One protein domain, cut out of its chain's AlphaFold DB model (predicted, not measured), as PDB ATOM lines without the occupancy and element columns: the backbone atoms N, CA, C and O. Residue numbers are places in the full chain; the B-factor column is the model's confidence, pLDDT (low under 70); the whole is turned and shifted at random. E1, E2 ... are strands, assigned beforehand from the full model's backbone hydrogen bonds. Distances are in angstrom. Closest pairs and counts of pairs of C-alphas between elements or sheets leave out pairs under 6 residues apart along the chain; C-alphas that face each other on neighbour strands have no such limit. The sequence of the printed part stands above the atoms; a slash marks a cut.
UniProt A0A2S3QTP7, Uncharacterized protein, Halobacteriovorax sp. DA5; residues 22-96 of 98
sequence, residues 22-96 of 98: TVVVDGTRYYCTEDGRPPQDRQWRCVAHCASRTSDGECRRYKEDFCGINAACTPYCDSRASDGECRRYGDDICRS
ATOM      1  N   THR A  22     277.215 181.806 284.147       67.12
ATOM      2  CA  THR A  22     278.296 181.931 283.157       67.12
ATOM      3  C   THR A  22     278.160 180.886 282.056       67.12
ATOM      4  O   THR A  22     277.970 179.709 282.362       67.12
ATOM      5  N   VAL A  23     278.323 181.283 280.793       70.31
ATOM      6  CA  VAL A  23     278.393 180.380 279.631       70.31
ATOM      7  C   VAL A  23     279.788 180.408 279.018       70.31
ATOM      8  O   VAL A  23     280.457 181.437 279.034       70.31
ATOM      9  N   VAL A  24     280.251 179.280 278.480       74.56
ATOM     10  CA  VAL A  24     281.538 179.195 277.774       74.56
ATOM     11  C   VAL A  24     281.266 178.995 276.288       74.56
ATOM     12  O   VAL A  24     280.661 177.993 275.913       74.56
ATOM     13  N   VAL A  25     281.715 179.932 275.452       69.06
ATOM     14  CA  VAL A  25     281.624 179.857 273.985       69.06
ATOM     15  C   VAL A  25     283.041 179.929 273.429       69.06
ATOM     16  O   VAL A  25     283.783 180.849 273.764       69.06
ATOM     17  N   ASP A  26     283.449 178.922 272.652       79.00
ATOM     18  CA  ASP A  26     284.791 178.821 272.050       79.00
ATOM     19  C   ASP A  26     285.953 179.001 273.052       79.00
ATOM     20  O   ASP A  26     286.991 179.583 272.751       79.00
ATOM     21  N   GLY A  27     285.766 178.521 274.287       69.25
ATOM     22  CA  GLY A  27     286.749 178.644 275.373       69.25
ATOM     23  C   GLY A  27     286.727 179.984 276.119       69.25
ATOM     24  O   GLY A  27     287.407 180.121 277.135       69.25
ATOM     25  N   THR A  28     285.911 180.943 275.685       65.44
ATOM     26  CA  THR A  28     285.724 182.235 276.357       65.44
ATOM     27  C   THR A  28     284.538 182.165 277.316       65.44
ATOM     28  O   THR A  28     283.458 181.716 276.932       65.44
ATOM     29  N   ARG A  29     284.718 182.598 278.573       63.22
ATOM     30  CA  ARG A  29     283.644 182.664 279.577       63.22
ATOM     31  C   ARG A  29     282.907 184.002 279.475       63.22
ATOM     32  O   ARG A  29     283.523 185.058 279.565       63.22
ATOM     33  N   TYR A  30     281.591 183.938 279.346       63.22
ATOM     34  CA  TYR A  30     280.675 185.071 279.346       63.22
ATOM     35  C   TYR A  30     279.807 185.001 280.595       63.22
ATOM     36  O   TYR A  30     279.311 183.930 280.939       63.22
ATOM     37  N   TYR A  31     279.599 186.133 281.255       67.75
ATOM     38  CA  TYR A  31     278.539 186.277 282.249       67.75
ATOM     39  C   TYR A  31     277.207 186.414 281.508       67.75
ATOM     40  O   TYR A  31     277.187 186.884 280.375       67.75
ATOM     41  N   CYS A  32     276.108 185.981 282.104       60.19
ATOM     42  CA  CYS A  32     274.760 186.129 281.571       60.19
ATOM     43  C   CYS A  32     273.934 186.959 282.550       60.19
ATOM     44  O   CYS A  32     274.011 186.756 283.762       60.19
ATOM     45  N   THR A  33     273.136 187.887 282.032       56.59
ATOM     46  CA  THR A  33     272.056 188.527 282.791       56.59
ATOM     47  C   THR A  33     270.890 187.544 282.988       56.59
ATOM     48  O   THR A  33     270.858 186.484 282.359       56.59
ATOM     49  N   GLU A  34     269.930 187.857 283.870       60.88
ATOM     50  CA  GLU A  34     268.777 186.980 284.184       60.88
ATOM     51  C   GLU A  34     267.956 186.554 282.949       60.88
ATOM     52  O   GLU A  34     267.323 185.502 282.956       60.88
ATOM     53  N   ASP A  35     267.989 187.336 281.868       59.53
ATOM     54  CA  ASP A  35     267.340 187.038 280.587       59.53
ATOM     55  C   ASP A  35     268.171 186.119 279.665       59.53
ATOM     56  O   ASP A  35     267.810 185.902 278.506       59.53
ATOM     57  N   GLY A  36     269.288 185.572 280.161       54.59
ATOM     58  CA  GLY A  36     270.161 184.645 279.439       54.59
ATOM     59  C   GLY A  36     270.980 185.298 278.325       54.59
ATOM     60  O   GLY A  36     271.650 184.596 277.565       54.59
ATOM     61  N   ARG A  37     270.941 186.630 278.204       53.09
ATOM     62  CA  ARG A  37     271.780 187.371 277.261       53.09
ATOM     63  C   ARG A  37     273.125 187.675 277.919       53.09
ATOM     64  O   ARG A  37     273.183 187.910 279.123       53.09
ATOM     65  N   PRO A  38     274.233 187.669 277.170       53.38
ATOM     66  CA  PRO A  38     275.463 188.246 277.688       53.38
ATOM     67  C   PRO A  38     275.221 189.739 278.003       53.38
ATOM     68  O   PRO A  38     274.577 190.410 277.185       53.38
ATOM     69  N   PRO A  39     275.705 190.272 279.146       55.34
ATOM     70  CA  PRO A  39     275.726 191.700 279.417       55.34
ATOM     71  C   PRO A  39     276.329 192.412 278.208       55.34
ATOM     72  O   PRO A  39     277.466 192.143 277.823       55.34
ATOM     73  N   GLN A  40     275.551 193.277 277.563       58.44
ATOM     74  CA  GLN A  40     276.042 194.017 276.398       58.44
ATOM     75  C   GLN A  40     276.863 195.251 276.797       58.44
ATOM     76  O   GLN A  40     277.557 195.822 275.963       58.44
ATOM     77  N   ASP A  41     276.797 195.650 278.066       65.31
ATOM     78  CA  ASP A  41     277.483 196.800 278.657       65.31
ATOM     79  C   ASP A  41     278.754 196.425 279.439       65.31
ATOM     80  O   ASP A  41     279.632 197.262 279.649       65.31
ATOM     81  N   ARG A  42     278.873 195.158 279.849       67.69
ATOM     82  CA  ARG A  42     280.010 194.618 280.599       67.69
ATOM     83  C   ARG A  42     280.721 193.556 279.778       67.69
ATOM     84  O   ARG A  42     280.334 192.390 279.755       67.69
ATOM     85  N   GLN A  43     281.772 193.977 279.082       73.31
ATOM     86  CA  GLN A  43     282.505 193.114 278.167       73.31
ATOM     87  C   GLN A  43     283.737 192.529 278.857       73.31
ATOM     88  O   GLN A  43     284.642 193.265 279.253       73.31
ATOM     89  N   TRP A  44     283.808 191.198 278.952       81.31
ATOM     90  CA  TRP A  44     285.077 190.536 279.242       81.31
ATOM     91  C   TRP A  44     286.030 190.771 278.075       81.31
ATOM     92  O   TRP A  44     285.735 190.399 276.936       81.31
ATOM     93  N   ARG A  45     287.170 191.402 278.347       83.88
ATOM     94  CA  ARG A  45     288.203 191.646 277.342       83.88
ATOM     95  C   ARG A  45     289.583 191.615 277.973       83.88
ATOM     96  O   ARG A  45     289.735 191.886 279.162       83.88
ATOM     97  N   CYS A  46     290.576 191.317 277.150       88.00
ATOM     98  CA  CYS A  46     291.979 191.482 277.488       88.00
ATOM     99  C   CYS A  46     292.491 192.762 276.828       88.00
ATOM    100  O   CYS A  46     292.146 193.055 275.681       88.00
ATOM    101  N   VAL A  47     293.271 193.543 277.566       93.62
ATOM    102  CA  VAL A  47     293.910 194.766 277.077       93.62
ATOM    103  C   VAL A  47     295.413 194.676 277.292       93.62
ATOM    104  O   VAL A  47     295.877 194.086 278.267       93.62
ATOM    105  N   ALA A  48     296.172 195.281 276.383       95.25
ATOM    106  CA  ALA A  48     297.623 195.282 276.468       95.25
ATOM    107  C   ALA A  48     298.095 196.016 277.736       95.25
ATOM    108  O   ALA A  48     297.707 197.164 277.976       95.25
ATOM    109  N   HIS A  49     298.958 195.370 278.522       96.12
ATOM    110  CA  HIS A  49     299.573 195.944 279.721       96.12
ATOM    111  C   HIS A  49     301.006 196.377 279.406       96.12
ATOM    112  O   HIS A  49     301.887 195.545 279.177       96.12
ATOM    113  N   CYS A  50     301.266 197.687 279.372       96.69
ATOM    114  CA  CYS A  50     302.615 198.180 279.126       96.69
ATOM    115  C   CYS A  50     303.472 198.169 280.401       96.69
ATOM    116  O   CYS A  50     303.167 198.866 281.365       96.69
ATOM    117  N   ALA A  51     304.594 197.447 280.358       94.00
ATOM    118  CA  ALA A  51     305.599 197.401 281.421       94.00
ATOM    119  C   ALA A  51     306.471 198.663 281.459       94.00
ATOM    120  O   ALA A  51     306.985 199.056 282.508       94.00
ATOM    121  N   SER A  52     306.754 199.229 280.281       93.56
ATOM    122  CA  SER A  52     307.587 200.419 280.146       93.56
ATOM    123  C   SER A  52     307.367 201.148 278.826       93.56
ATOM    124  O   SER A  52     307.225 200.540 277.759       93.56
ATOM    125  N   ARG A  53     307.402 202.480 278.903       94.00
ATOM    126  CA  ARG A  53     307.192 203.391 277.774       94.00
ATOM    127  C   ARG A  53     308.436 204.217 277.470       94.00
ATOM    128  O   ARG A  53     309.335 204.359 278.302       94.00
ATOM    129  N   THR A  54     308.492 204.751 276.262       89.69
ATOM    130  CA  THR A  54     309.423 205.816 275.893       89.69
ATOM    131  C   THR A  54     309.011 207.160 276.493       89.69
ATOM    132  O   THR A  54     307.930 207.305 277.061       89.69
ATOM    133  N   SER A  55     309.872 208.169 276.355       85.06
ATOM    134  CA  SER A  55     309.564 209.548 276.753       85.06
ATOM    135  C   SER A  55     308.400 210.163 275.967       85.06
ATOM    136  O   SER A  55     307.704 211.016 276.497       85.06
ATOM    137  N   ASP A  56     308.169 209.719 274.733       87.25
ATOM    138  CA  ASP A  56     307.036 210.096 273.876       87.25
ATOM    139  C   ASP A  56     305.743 209.318 274.192       87.25
ATOM    140  O   ASP A  56     304.706 209.582 273.595       87.25
ATOM    141  N   GLY A  57     305.765 208.408 275.174       87.19
ATOM    142  CA  GLY A  57     304.580 207.688 275.659       87.19
ATOM    143  C   GLY A  57     304.284 206.372 274.937       87.19
ATOM    144  O   GLY A  57     303.391 205.632 275.362       87.19
ATOM    145  N   GLU A  58     305.062 206.026 273.912       92.88
ATOM    146  CA  GLU A  58     304.946 204.769 273.173       92.88
ATOM    147  C   GLU A  58     305.385 203.574 274.023       92.88
ATOM    148  O   GLU A  58     306.392 203.618 274.737       92.88
ATOM    149  N   CYS A  59     304.643 202.470 273.947       95.62
ATOM    150  CA  CYS A  59     304.992 201.273 274.705       95.62
ATOM    151  C   CYS A  59     306.199 200.558 274.082       95.62
ATOM    152  O   CYS A  59     306.176 200.194 272.909       95.62
ATOM    153  N   ARG A  60     307.250 200.306 274.877       94.88
ATOM    154  CA  ARG A  60     308.426 199.534 274.431       94.88
ATOM    155  C   ARG A  60     308.405 198.081 274.860       94.88
ATOM    156  O   ARG A  60     309.037 197.257 274.201       94.88
ATOM    157  N   ARG A  61     307.783 197.772 275.995       95.56
ATOM    158  CA  ARG A  61     307.712 196.409 276.522       95.56
ATOM    159  C   ARG A  61     306.333 196.154 277.086       95.56
ATOM    160  O   ARG A  61     305.881 196.896 277.952       95.56
ATOM    161  N   TYR A  62     305.723 195.077 276.619       95.44
ATOM    162  CA  TYR A  62     304.461 194.574 277.134       95.44
ATOM    163  C   TYR A  62     304.717 193.495 278.189       95.44
ATOM    164  O   TYR A  62     305.719 192.774 278.113       95.44
ATOM    165  N   LYS A  63     303.830 193.427 279.180       94.12
ATOM    166  CA  LYS A  63     303.673 192.292 280.094       94.12
ATOM    167  C   LYS A  63     302.630 191.323 279.533       94.12
ATOM    168  O   LYS A  63     302.226 191.446 278.377       94.12
ATOM    169  N   GLU A  64     302.215 190.356 280.343       92.62
ATOM    170  CA  GLU A  64     300.963 189.641 280.131       92.62
ATOM    171  C   GLU A  64     299.782 190.608 279.966       92.62
ATOM    172  O   GLU A  64     299.721 191.649 280.618       92.62
ATOM    173  N   ASP A  65     298.844 190.268 279.081       94.56
ATOM    174  CA  ASP A  65     297.632 191.065 278.910       94.56
ATOM    175  C   ASP A  65     296.816 191.084 280.205       94.56
ATOM    176  O   ASP A  65     296.662 190.067 280.889       94.56
ATOM    177  N   PHE A  66     296.231 192.239 280.515       93.56
ATOM    178  CA  PHE A  66     295.321 192.366 281.641       93.56
ATOM    179  C   PHE A  66     293.894 192.054 281.182       93.56
ATOM    180  O   PHE A  66     293.336 192.754 280.332       93.56
ATOM    181  N   CYS A  67     293.299 191.003 281.743       89.69
ATOM    182  CA  CYS A  67     291.969 190.526 281.371       89.69
ATOM    183  C   CYS A  67     290.966 190.717 282.509       89.69
ATOM    184  O   CYS A  67     291.265 190.437 283.667       89.69
ATOM    185  N   GLY A  68     289.756 191.147 282.165       86.75
ATOM    186  CA  GLY A  68     288.680 191.350 283.128       86.75
ATOM    187  C   GLY A  68     287.434 191.956 282.494       86.75
ATOM    188  O   GLY A  68     287.415 192.282 281.300       86.75
ATOM    189  N   ILE A  69     286.387 192.135 283.299       83.44
ATOM    190  CA  ILE A  69     285.193 192.869 282.879       83.44
ATOM    191  C   ILE A  69     285.570 194.337 282.693       83.44
ATOM    192  O   ILE A  69     286.132 194.959 283.594       83.44
ATOM    193  N   ASN A  70     285.294 194.877 281.504       87.88
ATOM    194  CA  ASN A  70     285.598 196.261 281.145       87.88
ATOM    195  C   ASN A  70     287.062 196.648 281.427       87.88
ATOM    196  O   ASN A  70     287.372 197.804 281.720       87.88
ATOM    197  N   ALA A  71     287.972 195.675 281.291       91.25
ATOM    198  CA  ALA A  71     289.391 195.843 281.568       91.25
ATOM    199  C   ALA A  71     289.971 197.059 280.836       91.25
ATOM    200  O   ALA A  71     289.721 197.266 279.641       91.25
ATOM    201  N   ALA A  72     290.735 197.877 281.552       94.62
ATOM    202  CA  ALA A  72     291.408 199.049 281.011       94.62
ATOM    203  C   ALA A  72     292.747 199.269 281.719       94.62
ATOM    204  O   ALA A  72     292.817 199.225 282.947       94.62
ATOM    205  N   CYS A  73     293.785 199.569 280.941       96.12
ATOM    206  CA  CYS A  73     295.089 200.002 281.437       96.12
ATOM    207  C   CYS A  73     295.310 201.471 281.066       96.12
ATOM    208  O   CYS A  73     294.965 201.903 279.967       96.12
ATOM    209  N   THR A  74     295.848 202.252 282.000       95.31
ATOM    210  CA  THR A  74     296.162 203.673 281.806       95.31
ATOM    211  C   THR A  74     297.650 203.912 282.060       95.31
ATOM    212  O   THR A  74     298.168 203.398 283.056       95.31
ATOM    213  N   PRO A  75     298.342 204.714 281.224       94.56
ATOM    214  CA  PRO A  75     299.738 205.064 281.459       94.56
ATOM    215  C   PRO A  75     299.955 205.702 282.831       94.56
ATOM    216  O   PRO A  75     299.317 206.703 283.169       94.56
ATOM    217  N   TYR A  76     300.893 205.158 283.603       93.94
ATOM    218  CA  TYR A  76     301.305 205.757 284.867       93.94
ATOM    219  C   TYR A  76     302.483 206.702 284.659       93.94
ATOM    220  O   TYR A  76     303.517 206.326 284.102       93.94
ATOM    221  N   CYS A  77     302.333 207.934 285.141       94.25
ATOM    222  CA  CYS A  77     303.409 208.906 285.134       94.25
ATOM    223  C   CYS A  77     304.080 208.974 286.504       94.25
ATOM    224  O   CYS A  77     303.513 209.527 287.443       94.25
ATOM    225  N   ASP A  78     305.296 208.443 286.579       93.62
ATOM    226  CA  ASP A  78     306.107 208.382 287.794       93.62
ATOM    227  C   ASP A  78     306.723 209.747 288.141       93.62
ATOM    228  O   ASP A  78     306.833 210.121 289.305       93.62
ATOM    229  N   SER A  79     307.081 210.544 287.125       93.88
ATOM    230  CA  SER A  79     307.529 211.926 287.333       93.88
ATOM    231  C   SER A  79     307.076 212.858 286.213       93.88
ATOM    232  O   SER A  79     307.146 212.517 285.027       93.88
ATOM    233  N   ARG A  80     306.634 214.058 286.603       94.81
ATOM    234  CA  ARG A  80     306.163 215.116 285.702       94.81
ATOM    235  C   ARG A  80     307.088 216.322 285.761       94.81
ATOM    236  O   ARG A  80     307.620 216.645 286.820       94.81
ATOM    237  N   ALA A  81     307.259 216.985 284.624       93.50
ATOM    238  CA  ALA A  81     307.873 218.302 284.581       93.50
ATOM    239  C   ALA A  81     306.881 219.384 285.034       93.50
ATOM    240  O   ALA A  81     305.685 219.138 285.202       93.50
ATOM    241  N   SER A  82     307.388 220.597 285.259       95.69
ATOM    242  CA  SER A  82     306.582 221.746 285.693       95.69
ATOM    243  C   SER A  82     305.556 222.210 284.654       95.69
ATOM    244  O   SER A  82     304.618 222.916 285.005       95.69
ATOM    245  N   ASP A  83     305.730 221.817 283.393       94.56
ATOM    246  CA  ASP A  83     304.795 222.028 282.280       94.56
ATOM    247  C   ASP A  83     303.650 220.992 282.245       94.56
ATOM    248  O   ASP A  83     302.719 221.128 281.455       94.56
ATOM    249  N   GLY A  84     303.685 219.977 283.116       91.31
ATOM    250  CA  GLY A  84     302.693 218.904 283.184       91.31
ATOM    251  C   GLY A  84     303.008 217.692 282.302       91.31
ATOM    252  O   GLY A  84     302.340 216.658 282.442       91.31
ATOM    253  N   GLU A  85     304.040 217.766 281.455       92.25
ATOM    254  CA  GLU A  85     304.463 216.642 280.627       92.25
ATOM    255  C   GLU A  85     305.049 215.518 281.480       92.25
ATOM    256  O   GLU A  85     305.770 215.737 282.462       92.25
ATOM    257  N   CYS A  86     304.754 214.278 281.089       92.31
ATOM    258  CA  CYS A  86     305.341 213.131 281.752       92.31
ATOM    259  C   CYS A  86     306.786 212.930 281.295       92.31
ATOM    260  O   CYS A  86     307.050 212.704 280.118       92.31
ATOM    261  N   ARG A  87     307.729 212.976 282.237       90.94
ATOM    262  CA  ARG A  87     309.161 212.783 281.958       90.94
ATOM    263  C   ARG A  87     309.598 211.340 282.142       90.94
ATOM    264  O   ARG A  87     310.541 210.894 281.491       90.94
ATOM    265  N   ARG A  88     308.919 210.613 283.027       91.31
ATOM    266  CA  ARG A  88     309.176 209.199 283.279       91.31
ATOM    267  C   ARG A  88     307.863 208.468 283.464       91.31
ATOM    268  O   ARG A  88     307.110 208.774 284.385       91.31
ATOM    269  N   TYR A  89     307.640 207.485 282.608       93.38
ATOM    270  CA  TYR A  89     306.540 206.547 282.748       93.38
ATOM    271  C   TYR A  89     306.971 205.359 283.607       93.38
ATOM    272  O   TYR A  89     308.117 204.905 283.521       93.38
ATOM    273  N   GLY A  90     306.050 204.882 284.435       90.56
ATOM    274  CA  GLY A  90     306.170 203.596 285.111       90.56
ATOM    275  C   GLY A  90     305.354 202.515 284.404       90.56
ATOM    276  O   GLY A  90     304.983 202.663 283.240       90.56
ATOM    277  N   ASP A  91     305.100 201.434 285.134       93.56
ATOM    278  CA  ASP A  91     304.196 200.354 284.730       93.56
ATOM    279  C   ASP A  91     302.756 200.874 284.626       93.56
ATOM    280  O   ASP A  91     302.341 201.665 285.477       93.56
ATOM    281  N   ASP A  92     301.995 200.465 283.607       95.88
ATOM    282  CA  ASP A  92     300.607 200.920 283.482       95.88
ATOM    283  C   ASP A  92     299.777 200.479 284.698       95.88
ATOM    284  O   ASP A  92     299.974 199.407 285.274       95.88
ATOM    285  N   ILE A  93     298.795 201.306 285.058       95.75
ATOM    286  CA  ILE A  93     297.805 200.964 286.079       95.75
ATOM    287  C   ILE A  93     296.605 200.346 285.372       95.75
ATOM    288  O   ILE A  93     295.917 201.021 284.599       95.75
ATOM    289  N   CYS A  94     296.354 199.073 285.656       96.31
ATOM    290  CA  CYS A  94     295.251 198.313 285.086       96.31
ATOM    291  C   CYS A  94     294.144 198.074 286.116       96.31
ATOM    292  O   CYS A  94     294.411 197.892 287.304       96.31
ATOM    293  N   ARG A  95     292.892 198.099 285.655       95.88
ATOM    294  CA  ARG A  95     291.701 197.836 286.472       95.88
ATOM    295  C   ARG A  95     290.602 197.172 285.655       95.88
ATOM    296  O   ARG A  95     290.496 197.400 284.448       95.88
ATOM    297  N   SER A  96     289.773 196.396 286.337       92.12
ATOM    298  CA  SER A  96     288.515 195.841 285.839       92.12
ATOM    299  C   SER A  96     287.378 196.237 286.775       92.12
ATOM    300  O   SER A  96     287.618 196.716 287.884       92.12
TER     301      SER A  96
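AT A GLANCE: This is residues 22 to 96 of the 98 residues of an uncharacterized protein of Halobacteriovorax sp. DA5 (UniProt A0A2S3QTP7). A slender rod of small antiparallel sheets strung end to end: a three-stranded sheet, E3, E6 and E9, sits in the middle, the two hairpins E4-E5 and E7-E8 sit at one end, and the hairpin E1-E2 sits toward the other end, joined by a long link. E6 folds back on itself inside the middle sheet, its two parts pairing with different strands. The printed part has 75 residues with nine named strands, E1 to E9 along the chain, and no named helix; the class is all strand. The middle sheet has the order E3, E6, E9, all antiparallel. The whole is only just loose, close to extended, with a radius of gyration of the C-alphas of 16.7 A and spans of 53 by 22 by 13 A.

IN THESE COORDINATES: The three-stranded sheet holds E6, residues 66 to 74, 11.3 A from first to last C-alpha; E3, residues 44 to 47, 10.0 A; and E9, residues 93 to 96, 10.6 A, ending at C-alpha 96 (288.515, 195.841, 285.839). E4 is residues 50 to 53 and E5 residues 59 to 62, each 7.1 A long. E7 is residues 77 to 80 and E8 residues 86 to 89, each 6.8 A long. E1, residues 22 to 25, begins at C-alpha 22 (278.296, 181.931, 283.157) and is 10.0 A long; E2, residues 28 to 32, is 12.7 A long.

HOW THE PARTS SIT: E6 is the inner strand, and E3 and E9 are the edge strands. E6 bends by 137 degrees at residue 69. Its residues 66 to 69 pair with E3, where N 47 and O 66 are 2.9 A apart, and its residues 72 to 74 pair with E9, where N 74 and O 93 are 2.9 A apart; both pairs are antiparallel. E3 runs on into E4 across a break of 2 residues, at 34 degrees. E4 and E5 form a hairpin, with N 51 and O 61 2.8 A apart. E6 runs on into E7 across a break of 2 residues, at 22 degrees. E7 and E8 form a hairpin, with N 78 and O 88 2.9 A apart. The closest C-alphas of E4 and E8, those of Arg 53 and Tyr 89, are 5.9 A apart. E1 and E2 form a hairpin, with N 23 and O 30 2.8 A apart. The closest C-alphas of E2 and E3, those of Tyr 30 and Trp 44, are 7.0 A apart. E1 and E6 are apart.

THE WHOLE: The two C-alphas farthest apart, those of Asp 35 and Ser 82, are 52.6 A apart. The printed part has no cut. The link from E2 to E3, 11 residues, is long; the other links are tight. The mean pLDDT of the printed part is 84.1, and 18 residues are under 70: residue 22, residue 25 and residues 27 to 42.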